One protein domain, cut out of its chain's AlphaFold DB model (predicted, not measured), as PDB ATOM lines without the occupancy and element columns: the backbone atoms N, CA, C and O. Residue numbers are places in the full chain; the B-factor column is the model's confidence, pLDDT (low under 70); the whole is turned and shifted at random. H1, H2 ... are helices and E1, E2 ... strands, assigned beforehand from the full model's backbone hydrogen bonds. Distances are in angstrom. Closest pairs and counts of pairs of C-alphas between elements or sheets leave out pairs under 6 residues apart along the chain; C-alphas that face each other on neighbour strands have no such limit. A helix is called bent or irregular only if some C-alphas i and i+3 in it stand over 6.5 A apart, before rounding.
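What this domain is: This is residues 7 to 103 of the 222 residues of an uncharacterized protein of Sphingobacteriaceae bacterium (UniProt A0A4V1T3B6). A short ribbon of two parallel strands, E1 and E2, lies in the middle, with the helix H1 packed over it and the longer helix H2 running past E2. The first residues of H1 meet the later part of H2, and the short helix H3 sits off near H2, far from the middle. The printed part has 97 residues, with the named elements E1, H1, E2, H2 and H3 in that order, and its class is mixed, helices and strands. The whole is compact, with a radius of gyration of the C-alphas of 14.1 A, yet elongated, spanning 43 by 27 by 19 A.

How they stand to each other: Residues 7 to 22 hold no named element and lead to E1, residues 23 to 28. E1 is the parallel neighbour of E2, residues 49 to 55, at 19 degrees; N 27 and O 53 are 2.9 A apart and N 50 and O 23 are 2.8 A apart, within hydrogen-bond range. Between them in the chain comes H1, residues 31 to 45, and E1, H1 and E2 form a strand-helix-strand unit, two parallel neighbour strands with a helix between, whose crossover is right-handed. The closest C-alphas of H1 and E2 are those of Ile 38 and Tyr 49, 5.4 A apart. H2, residues 64 to 83, touches H1 with its residues 74 to 82 alone, and the closest C-alphas are those of Thr 31 and Gly 78, 5.7 A apart. H1 and H2 run the same way at a steep tilt of 38 degrees, only just steep. The closest C-alphas of E2 and H2 are those of Gly 55 and Asp 74, 6.5 A apart. H3, residues 96 to 102, is close to H2 but not clearly touching, with the C-alphas of Asp 72 and Phe 99 closest at 7.6 A, and it is apart from E1, E2 and H1. In H3 every O i to N i+4 pair is within hydrogen-bond range, against 9 of 11 in H1 and 13 of 16 in H2.

Where its parts are: E1 begins at C-alpha 23 (83.347, 95.805, 114.500) and is 17.0 A long. H1 is 21.6 A long and irregular, with C-alphas 32 and 35 at 7.3 A. E2 is 17.5 A long. H2 is 25.6 A long, has a kink of 43 degrees near residue 71, and is irregular, with C-alphas 66 and 69 at 8.7 A. H3 is 10.0 A long and ends at C-alpha 102 (105.501, 81.405, 130.869).

The domain as a whole: The two C-alphas farthest apart are those of Ala 18 and Asp 66, 44.2 A. The printed part has no cut. The link from H2 to H3 is long, with 12 residues. The mean pLDDT of the printed part is 93.8, and residue 8 is under 70.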
ATOM      1  N   SER A   7      93.290  93.177 110.146       81.44
ATOM      2  CA  SER A   7      94.584  93.577 110.679       81.44
ATOM      3  C   SER A   7      95.048  94.898 110.058       81.44
ATOM      4  O   SER A   7      94.954  95.103 108.848       81.44
ATOM      5  N   HIS A   8      95.585  95.787 110.901       68.81
ATOM      6  CA  HIS A   8      96.304  97.026 110.562       68.81
ATOM      7  C   HIS A   8      95.538  98.124 109.803       68.81
ATOM      8  O   HIS A   8      95.495  99.258 110.275       68.81
ATOM      9  N   ARG A   9      95.007  97.848 108.605       80.12
ATOM     10  CA  ARG A   9      94.480  98.871 107.693       80.12
ATOM     11  C   ARG A   9      92.960  98.827 107.625       80.12
ATOM     12  O   ARG A   9      92.378  97.791 107.314       80.12
ATOM     13  N   ASP A  10      92.340  99.989 107.810       84.25
ATOM     14  CA  ASP A  10      90.912 100.143 107.563       84.25
ATOM     15  C   ASP A  10      90.553  99.883 106.104       84.25
ATOM     16  O   ASP A  10      91.212 100.347 105.168       84.25
ATOM     17  N   LEU A  11      89.427  99.204 105.923       88.75
ATOM     18  CA  LEU A  11      88.789  99.031 104.632       88.75
ATOM     19  C   LEU A  11      87.575  99.957 104.558       88.75
ATOM     20  O   LEU A  11      86.683  99.912 105.409       88.75
ATOM     21  N   LYS A  12      87.540 100.813 103.532       91.56
ATOM     22  CA  LYS A  12      86.457 101.783 103.337       91.56
ATOM     23  C   LYS A  12      85.101 101.069 103.321       91.56
ATOM     24  O   LYS A  12      84.890 100.153 102.533       91.56
ATOM     25  N   GLY A  13      84.184 101.524 104.174       92.88
ATOM     26  CA  GLY A  13      82.817 101.003 104.269       92.88
ATOM     27  C   GLY A  13      82.655  99.738 105.117       92.88
ATOM     28  O   GLY A  13      81.523  99.406 105.454       92.88
ATOM     29  N   LEU A  14      83.743  99.072 105.525       93.44
ATOM     30  CA  LEU A  14      83.676  97.829 106.299       93.44
ATOM     31  C   LEU A  14      82.936  98.019 107.633       93.44
ATOM     32  O   LEU A  14      81.994  97.290 107.928       93.44
ATOM     33  N   ASN A  15      83.311  99.044 108.401       93.69
ATOM     34  CA  ASN A  15      82.710  99.319 109.711       93.69
ATOM     35  C   ASN A  15      81.242  99.794 109.624       93.69
ATOM     36  O   ASN A  15      80.538  99.833 110.636       93.69
ATOM     37  N   SER A  16      80.764 100.128 108.420       95.56
ATOM     38  CA  SER A  16      79.402 100.609 108.149       95.56
ATOM     39  C   SER A  16      78.467  99.527 107.593       95.56
ATOM     40  O   SER A  16      77.295  99.815 107.359       95.56
ATOM     41  N   LEU A  17      78.937  98.292 107.371       95.19
ATOM     42  CA  LEU A  17      78.119  97.211 106.801       95.19
ATOM     43  C   LEU A  17      76.882  96.925 107.665       95.19
ATOM     44  O   LEU A  17      77.019  96.552 108.824       95.19
ATOM     45  N   ALA A  18      75.673  97.062 107.116       94.56
ATOM     46  CA  ALA A  18      74.427  97.020 107.896       94.56
ATOM     47  C   ALA A  18      74.209  95.715 108.688       94.56
ATOM     48  O   ALA A  18      73.680  95.759 109.790       94.56
ATOM     49  N   ASN A  19      74.675  94.581 108.155       95.38
ATOM     50  CA  ASN A  19      74.468  93.250 108.743       95.38
ATOM     51  C   ASN A  19      75.629  92.785 109.643       95.38
ATOM     52  O   ASN A  19      75.715  91.606 109.979       95.38
ATOM     53  N   ILE A  20      76.551  93.688 109.981       95.19
ATOM     54  CA  ILE A  20      77.609  93.444 110.960       95.19
ATOM     55  C   ILE A  20      77.208  94.094 112.283       95.19
ATOM     56  O   ILE A  20      77.007  95.310 112.332       95.19
ATOM     57  N   ASP A  21      77.119  93.290 113.339       94.62
ATOM     58  CA  ASP A  21      76.658  93.720 114.661       94.62
ATOM     59  C   ASP A  21      77.774  94.416 115.455       94.62
ATOM     60  O   ASP A  21      77.529  95.404 116.144       94.62
ATOM     61  N   ILE A  22      79.005  93.904 115.348       95.00
ATOM     62  CA  ILE A  22      80.189  94.371 116.082       95.00
ATOM     63  C   ILE A  22      81.339  94.556 115.095       95.00
ATOM     64  O   ILE A  22      81.534  93.744 114.195       95.00
ATOM     65  N   ASN A  23      82.124  95.612 115.268       94.94
ATOM     66  CA  ASN A  23      83.347  95.805 114.500       94.94
ATOM     67  C   ASN A  23      84.557  95.397 115.342       94.94
ATOM     68  O   ASN A  23      84.623  95.701 116.531       94.94
ATOM     69  N   GLN A  24      85.542  94.757 114.723       94.31
ATOM     70  CA  GLN A  24      86.830  94.503 115.354       94.31
ATOM     71  C   GLN A  24      88.024  94.729 114.427       94.31
ATOM     72  O   GLN A  24      87.936  94.562 113.203       94.31
ATOM     73  N   LYS A  25      89.161  95.064 115.044       93.00
ATOM     74  CA  LYS A  25      90.474  95.118 114.393       93.00
ATOM     75  C   LYS A  25      91.587  94.577 115.274       93.00
ATOM     76  O   LYS A  25      91.430  94.466 116.487       93.00
ATOM     77  N   HIS A  26      92.721  94.294 114.646       93.81
ATOM     78  CA  HIS A  26      93.934  93.837 115.306       93.81
ATOM     79  C   HIS A  26      94.961  94.980 115.323       93.81
ATOM     80  O   HIS A  26      95.212  95.597 114.279       93.81
ATOM     81  N   ILE A  27      95.556  95.267 116.484       92.44
ATOM     82  CA  ILE A  27      96.584  96.308 116.657       92.44
ATOM     83  C   ILE A  27      97.825  95.745 117.335       92.44
ATOM     84  O   ILE A  27      97.878  95.540 118.543       92.44
ATOM     85  N   TYR A  28      98.867  95.585 116.534       93.62
ATOM     86  CA  TYR A  28     100.173  95.147 116.992       93.62
ATOM     87  C   TYR A  28     101.124  96.327 117.152       93.62
ATOM     88  O   TYR A  28     101.048  97.302 116.402       93.62
ATOM     89  N   LYS A  29     102.033  96.241 118.130       94.12
ATOM     90  CA  LYS A  29     103.046  97.264 118.446       94.12
ATOM     91  C   LYS A  29     102.465  98.634 118.828       94.12
ATOM     92  O   LYS A  29     103.161  99.643 118.744       94.12
ATOM     93  N   ASN A  30     101.188  98.680 119.216       94.00
ATOM     94  CA  ASN A  30     100.474  99.919 119.524       94.00
ATOM     95  C   ASN A  30      99.412  99.729 120.622       94.00
ATOM     96  O   ASN A  30      98.290 100.225 120.524       94.00
ATOM     97  N   THR A  31      99.760  98.992 121.678       94.75
ATOM     98  CA  THR A  31      98.868  98.687 122.809       94.75
ATOM     99  C   THR A  31      98.262  99.947 123.435       94.75
ATOM    100  O   THR A  31      97.095  99.953 123.810       94.75
ATOM    101  N   SER A  32      98.995 101.065 123.474       94.00
ATOM    102  CA  SER A  32      98.499 102.354 123.987       94.00
ATOM    103  C   SER A  32      97.317 102.945 123.212       94.00
ATOM    104  O   SER A  32      96.629 103.810 123.753       94.00
ATOM    105  N   ALA A  33      97.066 102.498 121.979       94.38
ATOM    106  CA  ALA A  33      95.963 102.987 121.163       94.38
ATOM    107  C   ALA A  33      94.630 102.273 121.431       94.38
ATOM    108  O   ALA A  33      93.602 102.784 120.994       94.38
ATOM    109  N   ILE A  34      94.619 101.143 122.156       95.56
ATOM    110  CA  ILE A  34      93.421 100.312 122.397       95.56
ATOM    111  C   ILE A  34      92.210 101.169 122.785       95.56
ATOM    112  O   ILE A  34      91.212 101.184 122.064       95.56
ATOM    113  N   SER A  35      92.316 101.943 123.868       94.25
ATOM    114  CA  SER A  35      91.182 102.717 124.382       94.25
ATOM    115  C   SER A  35      90.742 103.828 123.434       94.25
ATOM    116  O   SER A  35      89.551 103.986 123.174       94.25
ATOM    117  N   SER A  36      91.690 104.590 122.880       93.88
ATOM    118  CA  SER A  36      91.369 105.689 121.961       93.88
ATOM    119  C   SER A  36      90.722 105.198 120.667       93.88
ATOM    120  O   SER A  36      89.835 105.862 120.138       93.88
ATOM    121  N   GLU A  37      91.141 104.036 120.169       94.69
ATOM    122  CA  GLU A  37      90.607 103.443 118.946       94.69
ATOM    123  C   GLU A  37      89.192 102.900 119.158       94.69
ATOM    124  O   GLU A  37      88.316 103.183 118.345       94.69
ATOM    125  N   ILE A  38      88.933 102.208 120.272       94.75
ATOM    126  CA  ILE A  38      87.575 101.766 120.632       94.75
ATOM    127  C   ILE A  38      86.630 102.972 120.693       94.75
ATOM    128  O   ILE A  38      85.630 103.008 119.978       94.75
ATOM    129  N   ILE A  39      86.993 104.000 121.470       93.25
ATOM    130  CA  ILE A  39      86.166 105.203 121.656       93.25
ATOM    131  C   ILE A  39      85.930 105.923 120.324       93.25
ATOM    132  O   ILE A  39      84.814 106.360 120.043       93.25
ATOM    133  N   LYS A  40      86.966 106.069 119.493       94.69
ATOM    134  CA  LYS A  40      86.849 106.727 118.188       94.69
ATOM    135  C   LYS A  40      85.854 105.996 117.286       94.69
ATOM    136  O   LYS A  40      84.946 106.634 116.759       94.69
ATOM    137  N   TYR A  41      86.003 104.684 117.113       94.69
ATOM    138  CA  TYR A  41      85.208 103.934 116.135       94.69
ATOM    139  C   TYR A  41      83.780 103.701 116.611       94.69
ATOM    140  O   TYR A  41      82.858 103.762 115.801       94.69
ATOM    141  N   GLU A  42      83.564 103.499 117.909       93.88
ATOM    142  CA  GLU A  42      82.209 103.443 118.452       93.88
ATOM    143  C   GLU A  42      81.479 104.775 118.223       93.88
ATOM    144  O   GLU A  42      80.333 104.797 117.765       93.88
ATOM    145  N   ASN A  43      82.163 105.904 118.436       93.75
ATOM    146  CA  ASN A  43      81.593 107.220 118.168       93.75
ATOM    147  C   ASN A  43      81.337 107.481 116.681       93.75
ATOM    148  O   ASN A  43      80.325 108.107 116.359       93.75
ATOM    149  N   GLU A  44      82.220 107.031 115.795       95.38
ATOM    150  CA  GLU A  44      82.113 107.240 114.348       95.38
ATOM    151  C   GLU A  44      81.033 106.352 113.714       95.38
ATOM    152  O   GLU A  44      80.194 106.838 112.957       95.38
ATOM    153  N   PHE A  45      81.013 105.061 114.055       95.00
ATOM    154  CA  PHE A  45      80.173 104.061 113.391       95.00
ATOM    155  C   PHE A  45      78.912 103.688 114.167       95.00
ATOM    156  O   PHE A  45      78.049 103.013 113.611       95.00
ATOM    157  N   LYS A  46      78.786 104.130 115.427       94.56
ATOM    158  CA  LYS A  46      77.649 103.830 116.315       94.56
ATOM    159  C   LYS A  46      77.403 102.328 116.479       94.56
ATOM    160  O   LYS A  46      76.263 101.878 116.556       94.56
ATOM    161  N   LYS A  47      78.494 101.561 116.526       94.62
ATOM    162  CA  LYS A  47      78.507 100.113 116.751       94.62
ATOM    163  C   LYS A  47      79.546  99.760 117.806       94.62
ATOM    164  O   LYS A  47      80.596 100.409 117.812       94.62
ATOM    165  N   PRO A  48      79.309  98.721 118.625       94.25
ATOM    166  CA  PRO A  48      80.329  98.215 119.529       94.25
ATOM    167  C   PRO A  48      81.617  97.899 118.768       94.25
ATOM    168  O   PRO A  48      81.579  97.356 117.655       94.25
ATOM    169  N   TYR A  49      82.748  98.247 119.376       94.62
ATOM    170  CA  TYR A  49      84.060  98.085 118.772       94.62
ATOM    171  C   TYR A  49      84.980  97.281 119.684       94.62
ATOM    172  O   TYR A  49      85.086  97.567 120.874       94.62
ATOM    173  N   VAL A  50      85.654  96.285 119.116       95.12
ATOM    174  CA  VAL A  50      86.533  95.365 119.842       95.12
ATOM    175  C   VAL A  50      87.931  95.417 119.239       95.12
ATOM    176  O   VAL A  50      88.121  95.414 118.023       95.12
ATOM    177  N   ILE A  51      88.945  95.426 120.095       95.69
ATOM    178  CA  ILE A  51      90.298  95.088 119.659       95.69
ATOM    179  C   ILE A  51      90.414  93.571 119.724       95.69
ATOM    180  O   ILE A  51      90.623  93.016 120.794       95.69
ATOM    181  N   GLY A  52      90.195  92.912 118.588       94.12
ATOM    182  CA  GLY A  52      90.135  91.452 118.503       94.12
ATOM    183  C   GLY A  52      91.463  90.795 118.846       94.12
ATOM    184  O   GLY A  52      91.486  89.778 119.523       94.12
ATOM    185  N   GLU A  53      92.566  91.429 118.447       94.44
ATOM    186  CA  GLU A  53      93.925  91.004 118.772       94.44
ATOM    187  C   GLU A  53      94.805  92.227 119.056       94.44
ATOM    188  O   GLU A  53      94.695  93.267 118.395       94.44
ATOM    189  N   TYR A  54      95.725  92.098 120.004       95.56
ATOM    190  CA  TYR A  54      96.834  93.028 120.186       95.56
ATOM    191  C   TYR A  54      98.108  92.285 120.582       95.56
ATOM    192  O   TYR A  54      98.077  91.109 120.924       95.56
ATOM    193  N   GLY A  55      99.248  92.963 120.555       94.19
ATOM    194  CA  GLY A  55     100.481  92.373 121.061       94.19
ATOM    195  C   GLY A  55     101.689  93.269 120.863       94.19
ATOM    196  O   GLY A  55     101.698  94.134 119.982       94.19
ATOM    197  N   PHE A  56     102.717  93.034 121.675       95.44
ATOM    198  CA  PHE A  56     103.987  93.755 121.606       95.44
ATOM    199  C   PHE A  56     104.720  93.520 120.283       95.44
ATOM    200  O   PHE A  56     105.314  94.438 119.722       95.44
ATOM    201  N   GLU A  57     104.659  92.290 119.775       94.69
ATOM    202  CA  GLU A  57     105.246  91.877 118.508       94.69
ATOM    203  C   GLU A  57     104.389  90.767 117.890       94.69
ATOM    204  O   GLU A  57     103.845  89.916 118.591       94.69
ATOM    205  N   TRP A  58     104.252  90.799 116.569       92.19
ATOM    206  CA  TRP A  58     103.475  89.832 115.786       92.19
ATOM    207  C   TRP A  58     104.357  89.019 114.839       92.19
ATOM    208  O   TRP A  58     103.923  87.998 114.316       92.19
ATOM    209  N   ASP A  59     105.583  89.474 114.586       93.69
ATOM    210  CA  ASP A  59     106.502  88.833 113.658       93.69
ATOM    211  C   ASP A  59     107.150  87.590 114.283       93.69
ATOM    212  O   ASP A  59     108.132  87.681 115.022       93.69
ATOM    213  N   TRP A  60     106.602  86.421 113.949       90.25
ATOM    214  CA  TRP A  60     107.056  85.109 114.419       90.25
ATOM    215  C   TRP A  60     108.485  84.746 114.002       90.25
ATOM    216  O   TRP A  60     109.053  83.802 114.549       90.25
ATOM    217  N   SER A  61     109.083  85.474 113.052       95.38
ATOM    218  CA  SER A  61     110.484  85.263 112.676       95.38
ATOM    219  C   SER A  61     111.469  85.739 113.750       95.38
ATOM    220  O   SER A  61     112.654  85.406 113.699       95.38
ATOM    221  N   LYS A  62     110.995  86.508 114.738       95.00
ATOM    222  CA  LYS A  62     111.798  87.010 115.853       95.00
ATOM    223  C   LYS A  62     111.756  86.063 117.042       95.00
ATOM    224  O   LYS A  62     110.737  85.450 117.340       95.00
ATOM    225  N   ASN A  63     112.845  86.035 117.801       95.44
ATOM    226  CA  ASN A  63     112.871  85.349 119.083       95.44
ATOM    227  C   ASN A  63     112.240  86.230 120.174       95.44
ATOM    228  O   ASN A  63     112.862  87.171 120.661       95.44
ATOM    229  N   PHE A  64     111.018  85.905 120.596       95.62
ATOM    230  CA  PHE A  64     110.297  86.675 121.620       95.62
ATOM    231  C   PHE A  64     110.993  86.702 122.982       95.62
ATOM    232  O   PHE A  64     110.755  87.609 123.779       95.62
ATOM    233  N   ASN A  65     111.889  85.751 123.255       95.69
ATOM    234  CA  ASN A  65     112.657  85.746 124.498       95.69
ATOM    235  C   ASN A  65     113.629  86.926 124.598       95.69
ATOM    236  O   ASN A  65     113.888  87.383 125.711       95.69
ATOM    237  N   ASP A  66     114.074  87.478 123.465       97.44
ATOM    238  CA  ASP A  66     114.978  88.633 123.428       97.44
ATOM    239  C   ASP A  66     114.307  89.914 123.968       97.44
ATOM    240  O   ASP A  66     114.983  90.882 124.312       97.44
ATOM    241  N   PHE A  67     112.972  89.931 124.065       96.31
ATOM    242  CA  PHE A  67     112.173  91.065 124.543       96.31
ATOM    243  C   PHE A  67     110.972  90.620 125.394       96.31
ATOM    244  O   PHE A  67     109.910  91.248 125.391       96.31
ATOM    245  N   SER A  68     111.156  89.547 126.166       96.25
ATOM    246  CA  SER A  68     110.105  88.930 126.987       96.25
ATOM    247  C   SER A  68     109.454  89.886 127.997       96.25
ATOM    248  O   SER A  68     108.235  89.876 128.149       96.25
ATOM    249  N   GLU A  69     110.223  90.785 128.621       94.44
ATOM    250  CA  GLU A  69     109.668  91.811 129.519       94.44
ATOM    251  C   GLU A  69     108.681  92.745 128.801       94.44
ATOM    252  O   GLU A  69     107.666  93.149 129.372       94.44
ATOM    253  N   GLY A  70     108.970  93.083 127.540       94.75
ATOM    254  CA  GLY A  70     108.088  93.886 126.696       94.75
ATOM    255  C   GLY A  70     106.796  93.144 126.373       94.75
ATOM    256  O   GLY A  70     105.719  93.714 126.538       94.75
ATOM    257  N   MET A  71     106.908  91.862 126.006       96.25
ATOM    258  CA  MET A  71     105.768  90.971 125.755       96.25
ATOM    259  C   MET A  71     104.850  90.884 126.979       96.25
ATOM    260  O   MET A  71     103.660  91.174 126.873       96.25
ATOM    261  N   ASP A  72     105.404  90.548 128.149       95.94
ATOM    262  CA  ASP A  72     104.634  90.391 129.387       95.94
ATOM    263  C   ASP A  72     104.008  91.724 129.833       95.94
ATOM    264  O   ASP A  72     102.859  91.767 130.276       95.94
ATOM    265  N   SER A  73     104.732  92.840 129.699       94.69
ATOM    266  CA  SER A  73     104.209  94.164 130.048       94.69
ATOM    267  C   SER A  73     103.045  94.585 129.148       94.69
ATOM    268  O   SER A  73     102.059  95.136 129.641       94.69
ATOM    269  N   ASP A  74     103.134  94.353 127.839       95.44
ATOM    270  CA  ASP A  74     102.056  94.688 126.907       95.44
ATOM    271  C   ASP A  74     100.847  93.783 127.095       95.44
ATOM    272  O   ASP A  74      99.735  94.307 127.163       95.44
ATOM    273  N   PHE A  75     101.059  92.474 127.278       96.44
ATOM    274  CA  PHE A  75     100.004  91.520 127.618       96.44
ATOM    275  C   PHE A  75      99.159  92.042 128.783       96.44
ATOM    276  O   PHE A  75      97.950  92.204 128.652       96.44
ATOM    277  N   LYS A  76      99.799  92.417 129.895       96.62
ATOM    278  CA  LYS A  76      99.104  92.939 131.080       96.62
ATOM    279  C   LYS A  76      98.387  94.263 130.800       96.62
ATOM    280  O   LYS A  76      97.215  94.421 131.139       96.62
ATOM    281  N   ARG A  77      99.071  95.224 130.164       96.38
ATOM    282  CA  ARG A  77      98.532  96.575 129.922       96.38
ATOM    283  C   ARG A  77      97.338  96.583 128.978       96.38
ATOM    284  O   ARG A  77      96.383  97.311 129.236       96.38
ATOM    285  N   GLY A  78      97.364  95.785 127.912       96.69
ATOM    286  CA  GLY A  78      96.262  95.753 126.952       96.69
ATOM    287  C   GLY A  78      94.948  95.284 127.573       96.69
ATOM    288  O   GLY A  78      93.900  95.857 127.271       96.69
ATOM    289  N   MET A  79      95.005  94.349 128.528       96.81
ATOM    290  CA  MET A  79      93.832  93.918 129.292       96.81
ATOM    291  C   MET A  79      93.246  95.051 130.136       96.81
ATOM    292  O   MET A  79      92.032  95.249 130.133       96.81
ATOM    293  N   TRP A  80      94.088  95.827 130.826       98.00
ATOM    294  CA  TRP A  80      93.625  96.981 131.601       98.00
ATOM    295  C   TRP A  80      93.042  98.079 130.714       98.00
ATOM    296  O   TRP A  80      91.963  98.591 131.004       98.00
ATOM    297  N   TYR A  81      93.700  98.409 129.603       97.31
ATOM    298  CA  TYR A  81      93.178  99.390 128.652       97.31
ATOM    299  C   TYR A  81      91.835  98.946 128.077       97.31
ATOM    300  O   TYR A  81      90.915  99.756 127.989       97.31
ATOM    301  N   GLY A  82      91.691  97.662 127.754       95.94
ATOM    302  CA  GLY A  82      90.424  97.068 127.348       95.94
ATOM    303  C   GLY A  82      89.340  97.165 128.416       95.94
ATOM    304  O   GLY A  82      88.241  97.621 128.121       95.94
ATOM    305  N   LEU A  83      89.653  96.796 129.661       96.81
ATOM    306  CA  LEU A  83      88.692  96.792 130.769       96.81
ATOM    307  C   LEU A  83      88.130  98.184 131.073       96.81
ATOM    308  O   LEU A  83      86.974  98.313 131.467       96.81
ATOM    309  N   PHE A  84      88.940  99.221 130.871       96.69
ATOM    310  CA  PHE A  84      88.543 100.615 131.058       96.69
ATOM    311  C   PHE A  84      88.082 101.298 129.758       96.69
ATOM    312  O   PHE A  84      88.022 102.526 129.687       96.69
ATOM    313  N   SER A  85      87.741 100.514 128.734       94.19
ATOM    314  CA  SER A  85      87.158 100.983 127.475       94.19
ATOM    315  C   SER A  85      85.727 100.461 127.311       94.19
ATOM    316  O   SER A  85      85.403  99.403 127.851       94.19
ATOM    317  N   PRO A  86      84.865 101.146 126.538       89.62
ATOM    318  CA  PRO A  86      83.490 100.712 126.277       89.62
ATOM    319  C   PRO A  86      83.438  99.571 125.240       89.62
ATOM    320  O   PRO A  86      82.800  99.664 124.197       89.62
ATOM    321  N   THR A  87      84.151  98.475 125.499       92.75
ATOM    322  CA  THR A  87      84.177  97.290 124.630       92.75
ATOM    323  C   THR A  87      83.328  96.163 125.220       92.75
ATOM    324  O   THR A  87      83.392  95.919 126.427       92.75
ATOM    325  N   PRO A  88      82.549  95.429 124.404       90.88
ATOM    326  CA  PRO A  88      81.758  94.295 124.887       90.88
ATOM    327  C   PRO A  88      82.614  93.071 125.250       90.88
ATOM    328  O   PRO A  88      82.145  92.183 125.958       90.88
ATOM    329  N   ILE A  89      83.849  92.997 124.741       91.44
ATOM    330  CA  ILE A  89      84.782  91.884 124.951       91.44
ATOM    331  C   ILE A  89      86.167  92.474 125.227       91.44
ATOM    332  O   ILE A  89      86.586  93.419 124.553       91.44
ATOM    333  N   LEU A  90      86.875  91.939 126.226       93.75
ATOM    334  CA  LEU A  90      88.249  92.361 126.494       93.75
ATOM    335  C   LEU A  90      89.163  91.988 125.317       93.75
ATOM    336  O   LEU A  90      88.978  90.919 124.733       93.75
ATOM    337  N   PRO A  91      90.150  92.831 124.978       93.94
ATOM    338  CA  PRO A  91      91.095  92.522 123.923       93.94
ATOM    339  C   PRO A  91      91.833  91.214 124.190       93.94
ATOM    340  O   PRO A  91      92.222  90.944 125.324       93.94
ATOM    341  N   MET A  92      92.066  90.422 123.149       92.00
ATOM    342  CA  MET A  92      92.882  89.214 123.248       92.00
ATOM    343  C   MET A  92      94.329  89.547 122.884       92.00
ATOM    344  O   MET A  92      94.588  90.153 121.845       92.00
ATOM    345  N   SER A  93      95.288  89.144 123.716       91.38
ATOM    346  CA  SER A  93      96.698  89.226 123.329       91.38
ATOM    347  C   SER A  93      97.040  88.086 122.371       91.38
ATOM    348  O   SER A  93      96.684  86.938 122.628       91.38
ATOM    349  N   TRP A  94      97.775  88.377 121.302       90.62
ATOM    350  CA  TRP A  94      98.319  87.363 120.406       90.62
ATOM    351  C   TRP A  94      99.603  86.745 120.953       90.62
ATOM    352  O   TRP A  94     100.333  87.403 121.698       90.62
ATOM    353  N   TRP A  95      99.853  85.501 120.525       91.38
ATOM    354  CA  TRP A  95     100.801  84.519 121.070       91.38
ATOM    355  C   TRP A  95     100.387  83.937 122.426       91.38
ATOM    356  O   TRP A  95     101.187  83.881 123.356       91.38
ATOM    357  N   TRP A  96      99.132  83.502 122.568       88.81
ATOM    358  CA  TRP A  96      98.620  82.955 123.832       88.81
ATOM    359  C   TRP A  96      99.430  81.744 124.325       88.81
ATOM    360  O   TRP A  96      99.683  81.639 125.522       88.81
ATOM    361  N   GLU A  97      99.944  80.907 123.419       92.75
ATOM    362  CA  GLU A  97     100.818  79.775 123.745       92.75
ATOM    363  C   GLU A  97     102.134  80.236 124.388       92.75
ATOM    364  O   GLU A  97     102.687  79.562 125.255       92.75
ATOM    365  N   TYR A  98     102.663  81.392 123.977       94.75
ATOM    366  CA  TYR A  98     103.874  81.963 124.568       94.75
ATOM    367  C   TYR A  98     103.636  82.382 126.023       94.75
ATOM    368  O   TYR A  98     104.483  82.134 126.881       94.75
ATOM    369  N   PHE A  99     102.485  82.994 126.308       96.25
ATOM    370  CA  PHE A  99     102.144  83.450 127.655       96.25
ATOM    371  C   PHE A  99     101.769  82.302 128.590       96.25
ATOM    372  O   PHE A  99     102.189  82.329 129.745       96.25
ATOM    373  N   ASP A 100     101.060  81.291 128.087       95.69
ATOM    374  CA  ASP A 100     100.750  80.056 128.819       95.69
ATOM    375  C   ASP A 100     102.034  79.325 129.243       95.69
ATOM    376  O   ASP A 100     102.264  79.082 130.426       95.69
ATOM    377  N   ASN A 101     102.977  79.125 128.312       95.88
ATOM    378  CA  ASN A 101     104.275  78.503 128.613       95.88
ATOM    379  C   ASN A 101     105.102  79.258 129.672       95.88
ATOM    380  O   ASN A 101     105.998  78.683 130.292       95.88
ATOM    381  N   ARG A 102     104.835  80.553 129.869       94.81
ATOM    382  CA  ARG A 102     105.501  81.405 130.869       94.81
ATOM    383  C   ARG A 102     104.698  81.558 132.162       94.81
ATOM    384  O   ARG A 102     105.214  82.140 133.114       94.81
ATOM    385  N   GLY A 103     103.457  81.075 132.201       95.94
ATOM    386  CA  GLY A 103     102.512  81.303 133.296       95.94
ATOM    387  C   GLY A 103     102.037  82.756 133.410       95.94
ATOM    388  O   GLY A 103     101.533  83.166 134.458       95.94
TER     389      GLY A 103